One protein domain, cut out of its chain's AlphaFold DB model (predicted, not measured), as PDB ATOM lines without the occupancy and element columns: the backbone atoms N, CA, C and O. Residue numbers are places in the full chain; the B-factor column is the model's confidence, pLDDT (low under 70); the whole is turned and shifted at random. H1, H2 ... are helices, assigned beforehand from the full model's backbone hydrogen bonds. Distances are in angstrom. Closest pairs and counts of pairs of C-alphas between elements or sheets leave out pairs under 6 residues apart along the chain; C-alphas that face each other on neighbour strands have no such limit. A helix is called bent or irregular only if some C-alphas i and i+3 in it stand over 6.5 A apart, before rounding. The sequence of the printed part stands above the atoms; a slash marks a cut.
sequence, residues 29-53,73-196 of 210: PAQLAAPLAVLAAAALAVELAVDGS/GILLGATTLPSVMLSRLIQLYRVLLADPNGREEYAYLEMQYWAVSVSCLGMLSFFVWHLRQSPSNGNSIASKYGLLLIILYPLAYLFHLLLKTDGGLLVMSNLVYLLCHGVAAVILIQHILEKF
ATOM      1  N   PRO A  29     203.119 225.754 140.733       80.34
ATOM      2  CA  PRO A  29     202.606 225.093 139.538       80.34
ATOM      3  C   PRO A  29     203.115 225.811 138.277       80.34
ATOM      4  O   PRO A  29     203.211 227.041 138.245       80.34
ATOM      5  N   ALA A  30     203.404 225.047 137.216       79.18
ATOM      6  CA  ALA A  30     204.058 225.546 135.997       79.18
ATOM      7  C   ALA A  30     203.370 226.783 135.383       79.18
ATOM      8  O   ALA A  30     204.041 227.687 134.886       79.18
ATOM      9  N   GLN A  31     202.038 226.851 135.482       79.91
ATOM     10  CA  GLN A  31     201.219 227.962 134.986       79.91
ATOM     11  C   GLN A  31     201.531 229.301 135.674       79.91
ATOM     12  O   GLN A  31     201.468 230.344 135.032       79.91
ATOM     13  N   LEU A  32     201.896 229.277 136.959       82.05
ATOM     14  CA  LEU A  32     202.246 230.473 137.730       82.05
ATOM     15  C   LEU A  32     203.759 230.736 137.742       82.05
ATOM     16  O   LEU A  32     204.185 231.883 137.867       82.05
ATOM     17  N   ALA A  33     204.575 229.693 137.574       85.42
ATOM     18  CA  ALA A  33     206.030 229.805 137.487       85.42
ATOM     19  C   ALA A  33     206.490 230.528 136.207       85.42
ATOM     20  O   ALA A  33     207.391 231.367 136.253       85.42
ATOM     21  N   ALA A  34     205.857 230.221 135.069       85.28
ATOM     22  CA  ALA A  34     206.189 230.797 133.767       85.28
ATOM     23  C   ALA A  34     206.123 232.340 133.731       85.28
ATOM     24  O   ALA A  34     207.118 232.948 133.330       85.28
ATOM     25  N   PRO A  35     205.035 233.006 134.172       85.52
ATOM     26  CA  PRO A  35     204.988 234.466 134.191       85.52
ATOM     27  C   PRO A  35     206.084 235.071 135.075       85.52
ATOM     28  O   PRO A  35     206.742 236.019 134.649       85.52
ATOM     29  N   LEU A  36     206.365 234.495 136.249       87.80
ATOM     30  CA  LEU A  36     207.441 234.990 137.112       87.80
ATOM     31  C   LEU A  36     208.810 234.901 136.420       87.80
ATOM     32  O   LEU A  36     209.596 235.845 136.483       87.80
ATOM     33  N   ALA A  37     209.083 233.795 135.723       87.73
ATOM     34  CA  ALA A  37     210.323 233.611 134.973       87.73
ATOM     35  C   ALA A  37     210.452 234.611 133.811       87.73
ATOM     36  O   ALA A  37     211.513 235.210 133.632       87.73
ATOM     37  N   VAL A  38     209.371 234.839 133.054       87.91
ATOM     38  CA  VAL A  38     209.335 235.838 131.971       87.91
ATOM     39  C   VAL A  38     209.550 237.245 132.523       87.91
ATOM     40  O   VAL A  38     210.338 238.004 131.961       87.91
ATOM     41  N   LEU A  39     208.907 237.589 133.643       89.45
ATOM     42  CA  LEU A  39     209.064 238.886 134.297       89.45
ATOM     43  C   LEU A  39     210.497 239.092 134.810       89.45
ATOM     44  O   LEU A  39     211.064 240.165 134.618       89.45
ATOM     45  N   ALA A  40     211.112 238.066 135.403       89.81
ATOM     46  CA  ALA A  40     212.505 238.110 135.841       89.81
ATOM     47  C   ALA A  40     213.477 238.266 134.662       89.81
ATOM     48  O   ALA A  40     214.403 239.074 134.725       89.81
ATOM     49  N   ALA A  41     213.245 237.548 133.559       87.92
ATOM     50  CA  ALA A  41     214.026 237.700 132.335       87.92
ATOM     51  C   ALA A  41     213.862 239.104 131.726       87.92
ATOM     52  O   ALA A  41     214.848 239.709 131.303       87.92
ATOM     53  N   ALA A  42     212.641 239.651 131.732       87.31
ATOM     54  CA  ALA A  42     212.365 241.007 131.267       87.31
ATOM     55  C   ALA A  42     213.099 242.029 132.136       87.31
ATOM     56  O   ALA A  42     213.792 242.897 131.609       87.31
ATOM     57  N   ALA A  43     213.018 241.889 133.459       87.88
ATOM     58  CA  ALA A  43     213.689 242.775 134.397       87.88
ATOM     59  C   ALA A  43     215.215 242.725 134.245       87.88
ATOM     60  O   ALA A  43     215.844 243.778 134.204       87.88
ATOM     61  N   LEU A  44     215.805 241.536 134.058       86.68
ATOM     62  CA  LEU A  44     217.232 241.399 133.757       86.68
ATOM     63  C   LEU A  44     217.597 242.089 132.438       86.68
ATOM     64  O   LEU A  44     218.585 242.814 132.383       86.68
ATOM     65  N   ALA A  45     216.822 241.873 131.373       85.07
ATOM     66  CA  ALA A  45     217.089 242.482 130.072       85.07
ATOM     67  C   ALA A  45     217.032 244.016 130.144       85.07
ATOM     68  O   ALA A  45     217.895 244.695 129.586       85.07
ATOM     69  N   VAL A  46     216.053 244.563 130.872       83.42
ATOM     70  CA  VAL A  46     215.951 246.004 131.130       83.42
ATOM     71  C   VAL A  46     217.133 246.492 131.957       83.42
ATOM     72  O   VAL A  46     217.750 247.482 131.582       83.42
ATOM     73  N   GLU A  47     217.503 245.795 133.028       83.04
ATOM     74  CA  GLU A  47     218.633 246.174 133.876       83.04
ATOM     75  C   GLU A  47     219.959 246.177 133.098       83.04
ATOM     76  O   GLU A  47     220.710 247.149 133.158       83.04
ATOM     77  N   LEU A  48     220.204 245.161 132.264       80.41
ATOM     78  CA  LEU A  48     221.354 245.106 131.354       80.41
ATOM     79  C   LEU A  48     221.338 246.243 130.323       80.41
ATOM     80  O   LEU A  48     222.392 246.781 129.975       80.41
ATOM     81  N   ALA A  49     220.158 246.626 129.828       79.75
ATOM     82  CA  ALA A  49     220.014 247.753 128.910       79.75
ATOM     83  C   ALA A  49     220.283 249.102 129.601       79.75
ATOM     84  O   ALA A  49     220.883 249.987 128.987       79.75
ATOM     85  N   VAL A  50     219.875 249.254 130.868       75.75
ATOM     86  CA  VAL A  50     220.178 250.429 131.699       75.75
ATOM     87  C   VAL A  50     221.680 250.506 131.978       75.75
ATOM     88  O   VAL A  50     222.277 251.556 131.739       75.75
ATOM     89  N   ASP A  51     222.310 249.405 132.387       73.95
ATOM     90  CA  ASP A  51     223.754 249.345 132.643       73.95
ATOM     91  C   ASP A  51     224.582 249.662 131.393       73.95
ATOM     92  O   ASP A  51     225.517 250.460 131.451       73.95
ATOM     93  N   GLY A  52     224.216 249.095 130.240       69.60
ATOM     94  CA  GLY A  52     224.896 249.364 128.968       69.60
ATOM     95  C   GLY A  52     224.747 250.816 128.495       69.60
ATOM     96  O   GLY A  52     225.625 251.343 127.812       69.60
ATOM     97  N   SER A  53     223.668 251.491 128.899       65.98
ATOM     98  CA  SER A  53     223.415 252.900 128.578       65.98
ATOM     99  C   SER A  53     224.241 253.883 129.409       65.98
ATOM    100  O   SER A  53     224.251 255.078 129.111       65.98
ATOM    101  N   GLY A  73     218.791 246.194 141.496       78.03
ATOM    102  CA  GLY A  73     217.643 246.892 142.085       78.03
ATOM    103  C   GLY A  73     216.373 246.783 141.239       78.03
ATOM    104  O   GLY A  73     215.285 246.622 141.791       78.03
ATOM    105  N   ILE A  74     216.511 246.819 139.909       83.02
ATOM    106  CA  ILE A  74     215.384 246.682 138.976       83.02
ATOM    107  C   ILE A  74     214.890 245.237 138.992       83.02
ATOM    108  O   ILE A  74     213.693 245.004 139.154       83.02
ATOM    109  N   LEU A  75     215.805 244.269 138.890       84.58
ATOM    110  CA  LEU A  75     215.492 242.846 138.949       84.58
ATOM    111  C   LEU A  75     214.818 242.463 140.274       84.58
ATOM    112  O   LEU A  75     213.764 241.827 140.273       84.58
ATOM    113  N   LEU A  76     215.388 242.883 141.403       85.32
ATOM    114  CA  LEU A  76     214.848 242.639 142.738       85.32
ATOM    115  C   LEU A  76     213.488 243.331 142.909       85.32
ATOM    116  O   LEU A  76     212.515 242.701 143.319       85.32
ATOM    117  N   GLY A  77     213.377 244.610 142.548       85.28
ATOM    118  CA  GLY A  77     212.127 245.363 142.661       85.28
ATOM    119  C   GLY A  77     210.995 244.769 141.820       85.28
ATOM    120  O   GLY A  77     209.870 244.651 142.298       85.28
ATOM    121  N   ALA A  78     211.293 244.325 140.598       87.44
ATOM    122  CA  ALA A  78     210.300 243.740 139.702       87.44
ATOM    123  C   ALA A  78     209.854 242.332 140.122       87.44
ATOM    124  O   ALA A  78     208.747 241.930 139.785       87.44
ATOM    125  N   THR A  79     210.691 241.570 140.832       88.36
ATOM    126  CA  THR A  79     210.407 240.160 141.156       88.36
ATOM    127  C   THR A  79     209.967 239.928 142.598       88.36
ATOM    128  O   THR A  79     209.279 238.943 142.858       88.36
ATOM    129  N   THR A  80     210.300 240.818 143.535       88.96
ATOM    130  CA  THR A  80     209.991 240.664 144.970       88.96
ATOM    131  C   THR A  80     208.498 240.564 145.252       88.96
ATOM    132  O   THR A  80     208.058 239.558 145.807       88.96
ATOM    133  N   LEU A  81     207.705 241.565 144.853       87.47
ATOM    134  CA  LEU A  81     206.261 241.564 145.112       87.47
ATOM    135  C   LEU A  81     205.548 240.377 144.434       87.47
ATOM    136  O   LEU A  81     204.829 239.660 145.138       87.47
ATOM    137  N   PRO A  82     205.785 240.078 143.137       87.93
ATOM    138  CA  PRO A  82     205.253 238.866 142.515       87.93
ATOM    139  C   PRO A  82     205.667 237.575 143.233       87.93
ATOM    140  O   PRO A  82     204.832 236.698 143.425       87.93
ATOM    141  N   SER A  83     206.919 237.457 143.689       88.51
ATOM    142  CA  SER A  83     207.404 236.257 144.394       88.51
ATOM    143  C   SER A  83     206.748 236.065 145.763       88.51
ATOM    144  O   SER A  83     206.474 234.929 146.158       88.51
ATOM    145  N   VAL A  84     206.470 237.153 146.491       90.67
ATOM    146  CA  VAL A  84     205.754 237.105 147.777       90.67
ATOM    147  C   VAL A  84     204.303 236.675 147.560       90.67
ATOM    148  O   VAL A  84     203.818 235.780 148.255       90.67
ATOM    149  N   MET A  85     203.625 237.250 146.561       89.52
ATOM    150  CA  MET A  85     202.264 236.842 146.194       89.52
ATOM    151  C   MET A  85     202.217 235.381 145.735       89.52
ATOM    152  O   MET A  85     201.350 234.628 146.177       89.52
ATOM    153  N   LEU A  86     203.188 234.947 144.926       88.38
ATOM    154  CA  LEU A  86     203.276 233.565 144.461       88.38
ATOM    155  C   LEU A  86     203.542 232.585 145.610       88.38
ATOM    156  O   LEU A  86     202.901 231.543 145.686       88.38
ATOM    157  N   SER A  87     204.424 232.931 146.549       88.74
ATOM    158  CA  SER A  87     204.651 232.130 147.760       88.74
ATOM    159  C   SER A  87     203.363 231.933 148.561       88.74
ATOM    160  O   SER A  87     203.071 230.821 149.002       88.74
ATOM    161  N   ARG A  88     202.555 232.992 148.698       89.23
ATOM    162  CA  ARG A  88     201.253 232.921 149.368       89.23
ATOM    163  C   ARG A  88     200.251 232.066 148.586       89.23
ATOM    164  O   ARG A  88     199.538 231.275 149.196       89.23
ATOM    165  N   LEU A  89     200.246 232.151 147.255       87.10
ATOM    166  CA  LEU A  89     199.444 231.273 146.394       87.10
ATOM    167  C   LEU A  89     199.822 229.803 146.551       87.10
ATOM    168  O   LEU A  89     198.935 228.965 146.647       87.10
ATOM    169  N   ILE A  90     201.113 229.481 146.630       86.70
ATOM    170  CA  ILE A  90     201.586 228.106 146.848       86.70
ATOM    171  C   ILE A  90     201.104 227.580 148.204       86.70
ATOM    172  O   ILE A  90     200.665 226.435 148.301       86.70
ATOM    173  N   GLN A  91     201.177 228.406 149.252       88.33
ATOM    174  CA  GLN A  91     200.681 228.040 150.579       88.33
ATOM    175  C   GLN A  91     199.173 227.773 150.549       88.33
ATOM    176  O   GLN A  91     198.735 226.716 150.998       88.33
ATOM    177  N   LEU A  92     198.399 228.684 149.959       85.78
ATOM    178  CA  LEU A  92     196.948 228.551 149.872       85.78
ATOM    179  C   LEU A  92     196.530 227.382 148.977       85.78
ATOM    180  O   LEU A  92     195.594 226.674 149.312       85.78
ATOM    181  N   TYR A  93     197.258 227.114 147.892       83.59
ATOM    182  CA  TYR A  93     197.024 225.959 147.026       83.59
ATOM    183  C   TYR A  93     197.155 224.635 147.787       83.59
ATOM    184  O   TYR A  93     196.344 223.731 147.610       83.59
ATOM    185  N   ARG A  94     198.153 224.524 148.675       84.63
ATOM    186  CA  ARG A  94     198.336 223.332 149.517       84.63
ATOM    187  C   ARG A  94     197.210 223.167 150.534       84.63
ATOM    188  O   ARG A  94     196.789 222.042 150.774       84.63
ATOM    189  N   VAL A  95     196.723 224.270 151.103       82.54
ATOM    190  CA  VAL A  95     195.569 224.258 152.018       82.54
ATOM    191  C   VAL A  95     194.284 223.914 151.265       82.54
ATOM    192  O   VAL A  95     193.521 223.079 151.729       82.54
ATOM    193  N   LEU A  96     194.086 224.466 150.067       81.72
ATOM    194  CA  LEU A  96     192.929 224.199 149.209       81.72
ATOM    195  C   LEU A  96     192.846 222.730 148.776       81.72
ATOM    196  O   LEU A  96     191.759 222.189 148.595       81.72
ATOM    197  N   LEU A  97     193.999 222.074 148.612       76.12
ATOM    198  CA  LEU A  97     194.060 220.638 148.345       76.12
ATOM    199  C   LEU A  97     193.550 219.807 149.539       76.12
ATOM    200  O   LEU A  97     193.068 218.696 149.338       76.12
ATOM    201  N   ALA A  98     193.662 220.336 150.761       79.40
ATOM    202  CA  ALA A  98     193.180 219.700 151.985       79.40
ATOM    203  C   ALA A  98     191.721 220.062 152.315       79.40
ATOM    204  O   ALA A  98     190.998 219.214 152.832       79.40
ATOM    205  N   ASP A  99     191.282 221.284 152.000       77.12
ATOM    206  CA  ASP A  99     189.906 221.750 152.193       77.12
ATOM    207  C   ASP A  99     189.418 222.545 150.961       77.12
ATOM    208  O   ASP A  99     189.892 223.660 150.713       77.12
ATOM    209  N   PRO A 100     188.455 222.015 150.178       75.89
ATOM    210  CA  PRO A 100     187.972 222.659 148.958       75.89
ATOM    211  C   PRO A 100     187.204 223.970 149.195       75.89
ATOM    212  O   PRO A 100     186.885 224.657 148.219       75.89
ATOM    213  N   ASN A 101     186.910 224.344 150.445       75.71
ATOM    214  CA  ASN A 101     186.130 225.540 150.764       75.71
ATOM    215  C   ASN A 101     186.873 226.867 150.464       75.71
ATOM    216  O   ASN A 101     186.247 227.914 150.338       75.71
ATOM    217  N   GLY A 102     188.200 226.841 150.271       77.15
ATOM    218  CA  GLY A 102     189.031 228.035 150.019       77.15
ATOM    219  C   GLY A 102     189.106 228.519 148.560       77.15
ATOM    220  O   GLY A 102     190.020 229.268 148.203       77.15
ATOM    221  N   ARG A 103     188.216 228.059 147.667       80.55
ATOM    222  CA  ARG A 103     188.330 228.319 146.214       80.55
ATOM    223  C   ARG A 103     188.241 229.810 145.865       80.55
ATOM    224  O   ARG A 103     188.956 230.263 144.971       80.55
ATOM    225  N   GLU A 104     187.385 230.560 146.552       82.95
ATOM    226  CA  GLU A 104     187.213 232.000 146.314       82.95
ATOM    227  C   GLU A 104     188.460 232.795 146.715       82.95
ATOM    228  O   GLU A 104     188.936 233.632 145.946       82.95
ATOM    229  N   GLU A 105     189.051 232.475 147.871       84.04
ATOM    230  CA  GLU A 105     190.294 233.097 148.339       84.04
ATOM    231  C   GLU A 105     191.450 232.843 147.364       84.04
ATOM    232  O   GLU A 105     192.236 233.749 147.073       84.04
ATOM    233  N   TYR A 106     191.528 231.625 146.816       84.86
ATOM    234  CA  TYR A 106     192.530 231.265 145.816       84.86
ATOM    235  C   TYR A 106     192.370 232.082 144.531       84.86
ATOM    236  O   TYR A 106     193.344 232.665 144.054       84.86
ATOM    237  N   ALA A 107     191.150 232.182 144.000       84.19
ATOM    238  CA  ALA A 107     190.874 232.960 142.793       84.19
ATOM    239  C   ALA A 107     191.165 234.458 142.993       84.19
ATOM    240  O   ALA A 107     191.757 235.102 142.125       84.19
ATOM    241  N   TYR A 108     190.807 235.009 144.155       84.35
ATOM    242  CA  TYR A 108     191.100 236.398 144.496       84.35
ATOM    243  C   TYR A 108     192.609 236.667 144.566       84.35
ATOM    244  O   TYR A 108     193.105 237.633 143.981       84.35
ATOM    245  N   LEU A 109     193.363 235.794 145.238       86.67
ATOM    246  CA  LEU A 109     194.810 235.942 145.359       86.67
ATOM    247  C   LEU A 109     195.523 235.741 144.011       86.67
ATOM    248  O   LEU A 109     196.515 236.416 143.731       86.67
ATOM    249  N   GLU A 110     194.999 234.868 143.148       86.47
ATOM    250  CA  GLU A 110     195.491 234.673 141.781       86.47
ATOM    251  C   GLU A 110     195.347 235.972 140.978       86.47
ATOM    252  O   GLU A 110     196.303 236.434 140.353       86.47
ATOM    253  N   MET A 111     194.190 236.632 141.073       85.57
ATOM    254  CA  MET A 111     193.959 237.934 140.443       85.57
ATOM    255  C   MET A 111     194.897 239.025 140.978       85.57
ATOM    256  O   MET A 111     195.407 239.831 140.195       85.57
ATOM    257  N   GLN A 112     195.185 239.038 142.284       87.63
ATOM    258  CA  GLN A 112     196.169 239.961 142.862       87.63
ATOM    259  C   GLN A 112     197.587 239.702 142.345       87.63
ATOM    260  O   GLN A 112     198.300 240.652 142.023       87.63
ATOM    261  N   TYR A 113     197.997 238.437 142.222       88.66
ATOM    262  CA  TYR A 113     199.296 238.078 141.651       88.66
ATOM    263  C   TYR A 113     199.455 238.612 140.224       88.66
ATOM    264  O   TYR A 113     200.476 239.228 139.898       88.66
ATOM    265  N   TRP A 114     198.427 238.447 139.389       87.25
ATOM    266  CA  TRP A 114     198.423 238.996 138.036       87.25
ATOM    267  C   TRP A 114     198.473 240.527 138.032       87.25
ATOM    268  O   TRP A 114     199.276 241.096 137.295       87.25
ATOM    269  N   ALA A 115     197.704 241.200 138.895       87.30
ATOM    270  CA  ALA A 115     197.701 242.663 139.006       87.30
ATOM    271  C   ALA A 115     199.062 243.233 139.414       87.30
ATOM    272  O   ALA A 115     199.554 244.182 138.796       87.30
ATOM    273  N   VAL A 116     199.712 242.618 140.402       89.08
ATOM    274  CA  VAL A 116     201.061 243.000 140.835       89.08
ATOM    275  C   VAL A 116     202.064 242.784 139.703       89.08
ATOM    276  O   VAL A 116     202.866 243.668 139.412       89.08
ATOM    277  N   SER A 117     201.989 241.650 139.010       88.80
ATOM    278  CA  SER A 117     202.928 241.335 137.932       88.80
ATOM    279  C   SER A 117     202.765 242.260 136.722       88.80
ATOM    280  O   SER A 117     203.762 242.718 136.166       88.80
ATOM    281  N   VAL A 118     201.529 242.613 136.348       87.14
ATOM    282  CA  VAL A 118     201.241 243.611 135.301       87.14
ATOM    283  C   VAL A 118     201.698 245.008 135.725       87.14
ATOM    284  O   VAL A 118     202.229 245.749 134.899       87.14
ATOM    285  N   SER A 119     201.585 245.354 137.009       88.56
ATOM    286  CA  SER A 119     202.141 246.602 137.548       88.56
ATOM    287  C   SER A 119     203.662 246.653 137.383       88.56
ATOM    288  O   SER A 119     204.197 247.621 136.841       88.56
ATOM    289  N   CYS A 120     204.365 245.579 137.756       89.94
ATOM    290  CA  CYS A 120     205.809 245.449 137.542       89.94
ATOM    291  C   CYS A 120     206.172 245.511 136.050       89.94
ATOM    292  O   CYS A 120     207.149 246.157 135.673       89.94
ATOM    293  N   LEU A 121     205.371 244.896 135.183       87.83
ATOM    294  CA  LEU A 121     205.565 244.944 133.739       87.83
ATOM    295  C   LEU A 121     205.377 246.358 133.166       87.83
ATOM    296  O   LEU A 121     206.166 246.792 132.324       87.83
ATOM    297  N   GLY A 122     204.365 247.096 133.628       85.97
ATOM    298  CA  GLY A 122     204.133 248.494 133.255       85.97
ATOM    299  C   GLY A 122     205.333 249.372 133.609       85.97
ATOM    300  O   GLY A 122     205.813 250.140 132.777       85.97
ATOM    301  N   MET A 123     205.906 249.164 134.794       85.37
ATOM    302  CA  MET A 123     207.140 249.824 135.232       85.37
ATOM    303  C   MET A 123     208.340 249.501 134.329       85.37
ATOM    304  O   MET A 123     209.076 250.400 133.922       85.37
ATOM    305  N   LEU A 124     208.532 248.230 133.961       86.38
ATOM    306  CA  LEU A 124     209.587 247.828 133.021       86.38
ATOM    307  C   LEU A 124     209.376 248.441 131.629       86.38
ATOM    308  O   LEU A 124     210.333 248.897 131.004       86.38
ATOM    309  N   SER A 125     208.125 248.508 131.171       85.42
ATOM    310  CA  SER A 125     207.733 249.157 129.913       85.42
ATOM    311  C   SER A 125     208.105 250.632 129.911       85.42
ATOM    312  O   SER A 125     208.693 251.114 128.944       85.42
ATOM    313  N   PHE A 126     207.843 251.327 131.018       82.89
ATOM    314  CA  PHE A 126     208.237 252.717 131.218       82.89
ATOM    315  C   PHE A 126     209.762 252.901 131.158       82.89
ATOM    316  O   PHE A 126     210.249 253.808 130.479       82.89
ATOM    317  N   PHE A 127     210.542 252.009 131.778       80.39
ATOM    318  CA  PHE A 127     212.004 252.052 131.675       80.39
ATOM    319  C   PHE A 127     212.504 251.822 130.246       80.39
ATOM    320  O   PHE A 127     213.348 252.582 129.770       80.39
ATOM    321  N   VAL A 128     211.972 250.825 129.531       81.25
ATOM    322  CA  VAL A 128     212.332 250.567 128.124       81.25
ATOM    323  C   VAL A 128     211.963 251.748 127.233       81.25
ATOM    324  O   VAL A 128     212.754 252.135 126.372       81.25
ATOM    325  N   TRP A 129     210.793 252.343 127.451       81.78
ATOM    326  CA  TRP A 129     210.349 253.535 126.741       81.78
ATOM    327  C   TRP A 129     211.339 254.693 126.921       81.78
ATOM    328  O   TRP A 129     211.842 255.233 125.935       81.78
ATOM    329  N   HIS A 130     211.721 255.004 128.164       76.54
ATOM    330  CA  HIS A 130     212.726 256.034 128.443       76.54
ATOM    331  C   HIS A 130     214.113 255.700 127.886       76.54
ATOM    332  O   HIS A 130     214.816 256.598 127.420       76.54
ATOM    333  N   LEU A 131     214.516 254.426 127.892       74.56
ATOM    334  CA  LEU A 131     215.767 253.996 127.268       74.56
ATOM    335  C   LEU A 131     215.752 254.227 125.753       74.56
ATOM    336  O   LEU A 131     216.774 254.625 125.200       74.56
ATOM    337  N   ARG A 132     214.615 254.004 125.085       76.26
ATOM    338  CA  ARG A 132     214.468 254.193 123.633       76.26
ATOM    339  C   ARG A 132     214.445 255.652 123.202       76.26
ATOM    340  O   ARG A 132     214.883 255.940 122.095       76.26
ATOM    341  N   GLN A 133     213.974 256.556 124.060       72.86
ATOM    342  CA  GLN A 133     214.027 257.996 123.790       72.86
ATOM    343  C   GLN A 133     215.461 258.551 123.782       72.86
ATOM    344  O   GLN A 133     215.691 259.627 123.237       72.86
ATOM    345  N   SER A 134     216.435 257.838 124.362       66.12
ATOM    346  CA  SER A 134     217.834 258.264 124.319       66.12
ATOM    347  C   SER A 134     218.420 258.080 122.905       66.12
ATOM    348  O   SER A 134     218.408 256.950 122.397       66.12
ATOM    349  N   PRO A 135     218.993 259.135 122.284       58.94
ATOM    350  CA  PRO A 135     219.453 259.110 120.891       58.94
ATOM    351  C   PRO A 135     220.506 258.034 120.589       58.94
ATOM    352  O   PRO A 135     220.665 257.627 119.443       58.94
ATOM    353  N   SER A 136     221.218 257.546 121.606       60.68
ATOM    354  CA  SER A 136     222.275 256.542 121.452       60.68
ATOM    355  C   SER A 136     221.816 255.098 121.682       60.68
ATOM    356  O   SER A 136     222.606 254.178 121.495       60.68
ATOM    357  N   ASN A 137     220.589 254.879 122.169       55.89
ATOM    358  CA  ASN A 137     220.256 253.644 122.887       55.89
ATOM    359  C   ASN A 137     219.023 252.902 122.348       55.89
ATOM    360  O   ASN A 137     218.707 251.804 122.813       55.89
ATOM    361  N   GLY A 138     218.365 253.449 121.320       56.00
ATOM    362  CA  GLY A 138     217.181 252.858 120.684       56.00
ATOM    363  C   GLY A 138     217.391 251.471 120.059       56.00
ATOM    364  O   GLY A 138     216.412 250.814 119.711       56.00
ATOM    365  N   ASN A 139     218.637 250.992 119.942       61.11
ATOM    366  CA  ASN A 139     218.959 249.767 119.209       61.11
ATOM    367  C   ASN A 139     219.727 248.693 120.002       61.11
ATOM    368  O   ASN A 139     220.180 247.722 119.392       61.11
ATOM    369  N   SER A 140     219.867 248.812 121.330       72.45
ATOM    370  CA  SER A 140     220.551 247.767 122.107       72.45
ATOM    371  C   SER A 140     219.759 246.449 122.087       72.45
ATOM    372  O   SER A 140     218.533 246.435 122.221       72.45
ATOM    373  N   ILE A 141     220.461 245.320 121.909       77.59
ATOM    374  CA  ILE A 141     219.852 243.976 121.859       77.59
ATOM    375  C   ILE A 141     219.042 243.710 123.137       77.59
ATOM    376  O   ILE A 141     217.915 243.227 123.062       77.59
ATOM    377  N   ALA A 142     219.574 244.117 124.293       73.96
ATOM    378  CA  ALA A 142     218.913 243.991 125.589       73.96
ATOM    379  C   ALA A 142     217.578 244.764 125.656       73.96
ATOM    380  O   ALA A 142     216.587 244.223 126.136       73.96
ATOM    381  N   SER A 143     217.505 245.978 125.094       75.09
ATOM    382  CA  SER A 143     216.255 246.757 125.017       75.09
ATOM    383  C   SER A 143     215.214 246.113 124.092       75.09
ATOM    384  O   SER A 143     214.020 246.105 124.398       75.09
ATOM    385  N   LYS A 144     215.644 245.526 122.966       80.37
ATOM    386  CA  LYS A 144     214.749 244.772 122.068       80.37
ATOM    387  C   LYS A 144     214.199 243.522 122.747       80.37
ATOM    388  O   LYS A 144     212.997 243.285 122.673       80.37
ATOM    389  N   TYR A 145     215.061 242.769 123.430       79.28
ATOM    390  CA  TYR A 145     214.675 241.563 124.161       79.28
ATOM    391  C   TYR A 145     213.745 241.888 125.337       79.28
ATOM    392  O   TYR A 145     212.720 241.236 125.506       79.28
ATOM    393  N   GLY A 146     214.038 242.958 126.086       77.85
ATOM    394  CA  GLY A 146     213.168 243.474 127.140       77.85
ATOM    395  C   GLY A 146     211.785 243.855 126.613       77.85
ATOM    396  O   GLY A 146     210.789 243.397 127.161       77.85
ATOM    397  N   LEU A 147     211.705 244.610 125.506       81.26
ATOM    398  CA  LEU A 147     210.418 244.941 124.877       81.26
ATOM    399  C   LEU A 147     209.663 243.682 124.428       81.26
ATOM    400  O   LEU A 147     208.460 243.580 124.643       81.26
ATOM    401  N   LEU A 148     210.357 242.726 123.807       82.94
ATOM    402  CA  LEU A 148     209.744 241.483 123.350       82.94
ATOM    403  C   LEU A 148     209.128 240.706 124.520       82.94
ATOM    404  O   LEU A 148     207.977 240.295 124.427       82.94
ATOM    405  N   LEU A 149     209.848 240.562 125.634       80.81
ATOM    406  CA  LEU A 149     209.328 239.901 126.837       80.81
ATOM    407  C   LEU A 149     208.174 240.684 127.474       80.81
ATOM    408  O   LEU A 149     207.205 240.080 127.932       80.81
ATOM    409  N   ILE A 150     208.244 242.017 127.444       80.89
ATOM    410  CA  ILE A 150     207.163 242.898 127.889       80.89
ATOM    411  C   ILE A 150     205.888 242.692 127.068       80.89
ATOM    412  O   ILE A 150     204.806 242.717 127.634       80.89
ATOM    413  N   ILE A 151     205.991 242.469 125.757       80.75
ATOM    414  CA  ILE A 151     204.837 242.187 124.888       80.75
ATOM    415  C   ILE A 151     204.362 240.739 125.058       80.75
ATOM    416  O   ILE A 151     203.163 240.465 125.042       80.75
ATOM    417  N   LEU A 152     205.292 239.802 125.249       81.22
ATOM    418  CA  LEU A 152     204.985 238.381 125.374       81.22
ATOM    419  C   LEU A 152     204.243 238.057 126.678       81.22
ATOM    420  O   LEU A 152     203.365 237.200 126.672       81.22
ATOM    421  N   TYR A 153     204.551 238.748 127.778       80.16
ATOM    422  CA  TYR A 153     203.894 238.545 129.074       80.16
ATOM    423  C   TYR A 153     202.359 238.742 129.039       80.16
ATOM    424  O   TYR A 153     201.639 237.809 129.401       80.16
ATOM    425  N   PRO A 154     201.810 239.897 128.606       76.78
ATOM    426  CA  PRO A 154     200.369 240.119 128.553       76.78
ATOM    427  C   PRO A 154     199.712 239.222 127.508       76.78
ATOM    428  O   PRO A 154     198.572 238.817 127.701       76.78
ATOM    429  N   LEU A 155     200.432 238.856 126.442       79.75
ATOM    430  CA  LEU A 155     199.941 237.891 125.466       79.75
ATOM    431  C   LEU A 155     199.786 236.496 126.093       79.75
ATOM    432  O   LEU A 155     198.744 235.871 125.935       79.75
ATOM    433  N   ALA A 156     200.775 236.031 126.863       74.44
ATOM    434  CA  ALA A 156     200.698 234.770 127.600       74.44
ATOM    435  C   ALA A 156     199.576 234.780 128.650       74.44
ATOM    436  O   ALA A 156     198.862 233.788 128.795       74.44
ATOM    437  N   TYR A 157     199.378 235.909 129.341       75.96
ATOM    438  CA  TYR A 157     198.248 236.083 130.253       75.96
ATOM    439  C   TYR A 157     196.904 236.022 129.522       75.96
ATOM    440  O   TYR A 157     195.999 235.317 129.962       75.96
ATOM    441  N   LEU A 158     196.783 236.710 128.384       77.70
ATOM    442  CA  LEU A 158     195.582 236.683 127.556       77.70
ATOM    443  C   LEU A 158     195.262 235.248 127.121       77.70
ATOM    444  O   LEU A 158     194.132 234.804 127.292       77.70
ATOM    445  N   PHE A 159     196.259 234.493 126.649       75.43
ATOM    446  CA  PHE A 159     196.097 233.073 126.322       75.43
ATOM    447  C   PHE A 159     195.648 232.238 127.527       75.43
ATOM    448  O   PHE A 159     194.735 231.426 127.393       75.43
ATOM    449  N   HIS A 160     196.246 232.445 128.705       73.64
ATOM    450  CA  HIS A 160     195.843 231.750 129.930       73.64
ATOM    451  C   HIS A 160     194.385 232.046 130.308       73.64
ATOM    452  O   HIS A 160     193.643 231.140 130.681       73.64
ATOM    453  N   LEU A 161     193.965 233.303 130.171       73.42
ATOM    454  CA  LEU A 161     192.616 233.748 130.488       73.42
ATOM    455  C   LEU A 161     191.590 233.182 129.492       73.42
ATOM    456  O   LEU A 161     190.584 232.627 129.920       73.42
ATOM    457  N   LEU A 162     191.882 233.220 128.186       75.49
ATOM    458  CA  LEU A 162     191.028 232.615 127.152       75.49
ATOM    459  C   LEU A 162     190.819 231.111 127.372       75.49
ATOM    460  O   LEU A 162     189.731 230.610 127.123       75.49
ATOM    461  N   LEU A 163     191.844 230.396 127.845       75.27
ATOM    462  CA  LEU A 163     191.747 228.963 128.140       75.27
ATOM    463  C   LEU A 163     190.935 228.659 129.407       75.27
ATOM    464  O   LEU A 163     190.411 227.557 129.542       75.27
ATOM    465  N   LYS A 164     190.877 229.595 130.362       73.55
ATOM    466  CA  LYS A 164     190.281 229.374 131.688       73.55
ATOM    467  C   LYS A 164     188.809 229.775 131.769       73.55
ATOM    468  O   LYS A 164     188.114 229.302 132.665       73.55
ATOM    469  N   THR A 165     188.332 230.659 130.894       64.99
ATOM    470  CA  THR A 165     187.004 231.270 131.047       64.99
ATOM    471  C   THR A 165     186.200 231.276 129.752       64.99
ATOM    472  O   THR A 165     186.589 231.933 128.792       64.99
ATOM    473  N   ASP A 166     185.004 230.684 129.789       64.49
ATOM    474  CA  ASP A 166     183.988 230.797 128.726       64.49
ATOM    475  C   ASP A 166     183.298 232.184 128.696       64.49
ATOM    476  O   ASP A 166     182.504 232.495 127.810       64.49
ATOM    477  N   GLY A 167     183.582 233.050 129.678       63.71
ATOM    478  CA  GLY A 167     182.881 234.318 129.893       63.71
ATOM    479  C   GLY A 167     183.644 235.547 129.403       63.71
ATOM    480  O   GLY A 167     184.330 236.198 130.192       63.71
ATOM    481  N   GLY A 168     183.454 235.935 128.138       68.85
ATOM    482  CA  GLY A 168     184.148 237.076 127.521       68.85
ATOM    483  C   GLY A 168     184.045 238.406 128.289       68.85
ATOM    484  O   GLY A 168     185.023 239.143 128.361       68.85
ATOM    485  N   LEU A 169     182.913 238.711 128.935       73.12
ATOM    486  CA  LEU A 169     182.767 239.952 129.716       73.12
ATOM    487  C   LEU A 169     183.670 239.973 130.960       73.12
ATOM    488  O   LEU A 169     184.266 241.000 131.276       73.12
ATOM    489  N   LEU A 170     183.800 238.838 131.652       73.36
ATOM    490  CA  LEU A 170     184.653 238.718 132.835       73.36
ATOM    491  C   LEU A 170     186.134 238.835 132.451       73.36
ATOM    492  O   LEU A 170     186.897 239.507 133.142       73.36
ATOM    493  N   VAL A 171     186.511 238.273 131.297       73.44
ATOM    494  CA  VAL A 171     187.837 238.461 130.688       73.44
ATOM    495  C   VAL A 171     188.110 239.941 130.444       73.44
ATOM    496  O   VAL A 171     189.136 240.451 130.888       73.44
ATOM    497  N   MET A 172     187.189 240.645 129.782       75.61
ATOM    498  CA  MET A 172     187.359 242.066 129.467       75.61
ATOM    499  C   MET A 172     187.494 242.915 130.733       75.61
ATOM    500  O   MET A 172     188.423 243.716 130.830       75.61
ATOM    501  N   SER A 173     186.631 242.704 131.731       77.94
ATOM    502  CA  SER A 173     186.707 243.413 133.015       77.94
ATOM    503  C   SER A 173     188.038 243.167 133.730       77.94
ATOM    504  O   SER A 173     188.654 244.112 134.221       77.94
ATOM    505  N   ASN A 174     188.530 241.924 133.728       79.50
ATOM    506  CA  ASN A 174     189.828 241.577 134.306       79.50
ATOM    507  C   ASN A 174     190.985 242.254 133.563       79.50
ATOM    508  O   ASN A 174     191.887 242.794 134.198       79.50
ATOM    509  N   LEU A 175     190.955 242.281 132.230       78.92
ATOM    510  CA  LEU A 175     191.982 242.945 131.425       78.92
ATOM    511  C   LEU A 175     192.012 244.456 131.667       78.92
ATOM    512  O   LEU A 175     193.091 245.019 131.843       78.92
ATOM    513  N   VAL A 176     190.845 245.106 131.724       82.54
ATOM    514  CA  VAL A 176     190.740 246.540 132.041       82.54
ATOM    515  C   VAL A 176     191.272 246.812 133.443       82.54
ATOM    516  O   VAL A 176     192.092 247.710 133.618       82.54
ATOM    517  N   TYR A 177     190.876 246.005 134.428       82.59
ATOM    518  CA  TYR A 177     191.368 246.115 135.799       82.59
ATOM    519  C   TYR A 177     192.900 246.026 135.869       82.59
ATOM    520  O   TYR A 177     193.551 246.868 136.489       82.59
ATOM    521  N   LEU A 178     193.497 245.051 135.180       82.01
ATOM    522  CA  LEU A 178     194.950 244.884 135.120       82.01
ATOM    523  C   LEU A 178     195.648 246.042 134.404       82.01
ATOM    524  O   LEU A 178     196.698 246.499 134.859       82.01
ATOM    525  N   LEU A 179     195.062 246.545 133.314       82.17
ATOM    526  CA  LEU A 179     195.579 247.708 132.598       82.17
ATOM    527  C   LEU A 179     195.571 248.951 133.496       82.17
ATOM    528  O   LEU A 179     196.572 249.662 133.555       82.17
ATOM    529  N   CYS A 180     194.485 249.181 134.240       85.61
ATOM    530  CA  CYS A 180     194.386 250.270 135.210       85.61
ATOM    531  C   CYS A 180     195.476 250.178 136.285       85.61
ATOM    532  O   CYS A 180     196.089 251.195 136.598       85.61
ATOM    533  N   HIS A 181     195.769 248.980 136.805       85.77
ATOM    534  CA  HIS A 181     196.871 248.761 137.754       85.77
ATOM    535  C   HIS A 181     198.240 249.090 137.152       85.77
ATOM    536  O   HIS A 181     199.021 249.824 137.756       85.77
ATOM    537  N   GLY A 182     198.506 248.620 135.930       81.57
ATOM    538  CA  GLY A 182     199.736 248.940 135.202       81.57
ATOM    539  C   GLY A 182     199.925 250.444 134.995       81.57
ATOM    540  O   GLY A 182     200.988 250.987 135.297       81.57
ATOM    541  N   VAL A 183     198.879 251.132 134.533       82.27
ATOM    542  CA  VAL A 183     198.889 252.588 134.327       82.27
ATOM    543  C   VAL A 183     199.053 253.332 135.654       82.27
ATOM    544  O   VAL A 183     199.867 254.249 135.736       82.27
ATOM    545  N   ALA A 184     198.348 252.919 136.709       87.01
ATOM    546  CA  ALA A 184     198.468 253.519 138.034       87.01
ATOM    547  C   ALA A 184     199.891 253.392 138.596       87.01
ATOM    548  O   ALA A 184     200.409 254.358 139.152       87.01
ATOM    549  N   ALA A 185     200.555 252.247 138.400       84.59
ATOM    550  CA  ALA A 185     201.946 252.055 138.800       84.59
ATOM    551  C   ALA A 185     202.895 253.012 138.058       84.59
ATOM    552  O   ALA A 185     203.751 253.639 138.686       84.59
ATOM    553  N   VAL A 186     202.706 253.183 136.743       82.30
ATOM    554  CA  VAL A 186     203.497 254.122 135.927       82.30
ATOM    555  C   VAL A 186     203.273 255.575 136.366       82.30
ATOM    556  O   VAL A 186     204.232 256.326 136.537       82.30
ATOM    557  N   ILE A 187     202.024 255.971 136.617       85.18
ATOM    558  CA  ILE A 187     201.702 257.312 137.126       85.18
ATOM    559  C   ILE A 187     202.327 257.521 138.507       85.18
ATOM    560  O   ILE A 187     202.918 258.566 138.766       85.18
ATOM    561  N   LEU A 188     202.231 256.526 139.393       85.40
ATOM    562  CA  LEU A 188     202.785 256.598 140.739       85.40
ATOM    563  C   LEU A 188     204.304 256.775 140.706       85.40
ATOM    564  O   LEU A 188     204.820 257.646 141.405       85.40
ATOM    565  N   ILE A 189     205.031 255.999 139.894       79.48
ATOM    566  CA  ILE A 189     206.486 256.162 139.811       79.48
ATOM    567  C   ILE A 189     206.865 257.508 139.214       79.48
ATOM    568  O   ILE A 189     207.777 258.158 139.723       79.48
ATOM    569  N   GLN A 190     206.151 257.954 138.180       79.42
ATOM    570  CA  GLN A 190     206.384 259.258 137.584       79.42
ATOM    571  C   GLN A 190     206.179 260.358 138.633       79.42
ATOM    572  O   GLN A 190     207.058 261.197 138.829       79.42
ATOM    573  N   HIS A 191     205.092 260.279 139.400       83.02
ATOM    574  CA  HIS A 191     204.795 261.214 140.477       83.02
ATOM    575  C   HIS A 191     205.861 261.208 141.581       83.02
ATOM    576  O   HIS A 191     206.288 262.269 142.034       83.02
ATOM    577  N   ILE A 192     206.332 260.031 142.007       79.93
ATOM    578  CA  ILE A 192     207.395 259.910 143.018       79.93
ATOM    579  C   ILE A 192     208.696 260.543 142.510       79.93
ATOM    580  O   ILE A 192     209.366 261.250 143.260       79.93
ATOM    581  N   LEU A 193     209.049 260.334 141.242       70.08
ATOM    582  CA  LEU A 193     210.267 260.890 140.648       70.08
ATOM    583  C   LEU A 193     210.235 262.405 140.477       70.08
ATOM    584  O   LEU A 193     211.288 263.047 140.571       70.08
ATOM    585  N   GLU A 194     209.058 262.954 140.192       74.28
ATOM    586  CA  GLU A 194     208.828 264.389 140.049       74.28
ATOM    587  C   GLU A 194     208.769 265.081 141.418       74.28
ATOM    588  O   GLU A 194     209.400 266.121 141.605       74.28
ATOM    589  N   LYS A 195     208.071 264.487 142.397       78.72
ATOM    590  CA  LYS A 195     207.817 265.102 143.711       78.72
ATOM    591  C   LYS A 195     208.912 264.844 144.746       78.72
ATOM    592  O   LYS A 195     209.173 265.704 145.582       78.72
ATOM    593  N   PHE A 196     209.570 263.687 144.689       71.45
ATOM    594  CA  PHE A 196     210.617 263.283 145.630       71.45
ATOM    595  C   PHE A 196     211.917 262.906 144.908       71.45
ATOM    596  O   PHE A 196     212.394 261.771 145.020       71.45
TER     597      PHE A 196
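Overview. This is residues 29 to 53 and 73 to 196 of the 210 residues of the protein "Dolichol kinase" of Oryza sativa subsp. japonica (UniProt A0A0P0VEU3). Four long helices, H1 to H4, stand side by side in an up-and-down bundle, each running against the one before it, and a fifth, H5, crosses the outside of H3 at a steep tilt, its last residues, 191 to 195, sticking out with Phe 196. H3 is the hub, touching the four other helices. The printed part has 149 residues with five named helices, H1 to H5 in chain order, and no named strand: the class is all helix. It is compact, with a radius of gyration of the C-alphas of 16.6 A, yet elongated, spanning 56 by 32 by 29 A.

Arrangement. Start at H1, residues 30 to 53. H2, residues 73 to 98, touches it with residues 74 to 86 alone, opposite ways at a shallow tilt of 6 degrees; the closest C-alphas, of Ala 43 and Leu 75, are 4.9 A apart. H3, residues 100 to 133, forms a helical hairpin with H2, closest at the C-alphas of Ala 78 and Cys 120, 5.3 A. With residues 117 to 131 alone H3 touches H1, the same way at 19 degrees, a shallow tilt; the closest C-alphas are Val 46 and Val 128, 6.6 A. H4, residues 141 to 164, forms a helical hairpin with H3, closest at the C-alphas of Val 128 and Ser 143, 6.3 A. H4 also touches H1, opposite ways, closest at the C-alphas of Ala 42 and Gly 146, 4.9 A. H5, residues 168 to 195, touches H3 with residues 177 to 189 alone, at a steep tilt of 49 degrees, the same way; the C-alphas of Ser 119 and Gly 182 come closest, 4.1 A. H5 is apart from H1 and H2, and H2 is apart from H4. Every O i to N i+4 pair is within hydrogen-bond range in H5; the counts are 18 of 20 in H1, 19 of 22 in H2, 28 of 30 in H3 and 19 of 20 in H4.

Along the chain. Find C-alpha 30 at (204.058, 225.546, 135.997); from there H1 runs 34.3 A to Ser 53. H2 covers 37.9 A and is irregular, C-alphas 78 and 81 being 7.1 A apart. H3 covers 50.6 A and is irregular, C-alphas 101 and 104 being 7.9 A apart. H4 covers 34.4 A. H5 runs 40.1 A to C-alpha 195 at (207.817, 265.102, 143.711).

Size, cuts and confidence. The C-alphas of Asp 99 and Pro 135, the two farthest apart, are 57.0 A from each other. Residues 54 to 72 are not printed, and C-alphas 53 and 73 are 15.9 A apart across this cut. Of the links printed whole, H2 to H3 and H4 to H5 are tight and H3 to H4 is short. The pLDDT is under 70 at residues 52 to 53, 134 to 139 and 165 to 168.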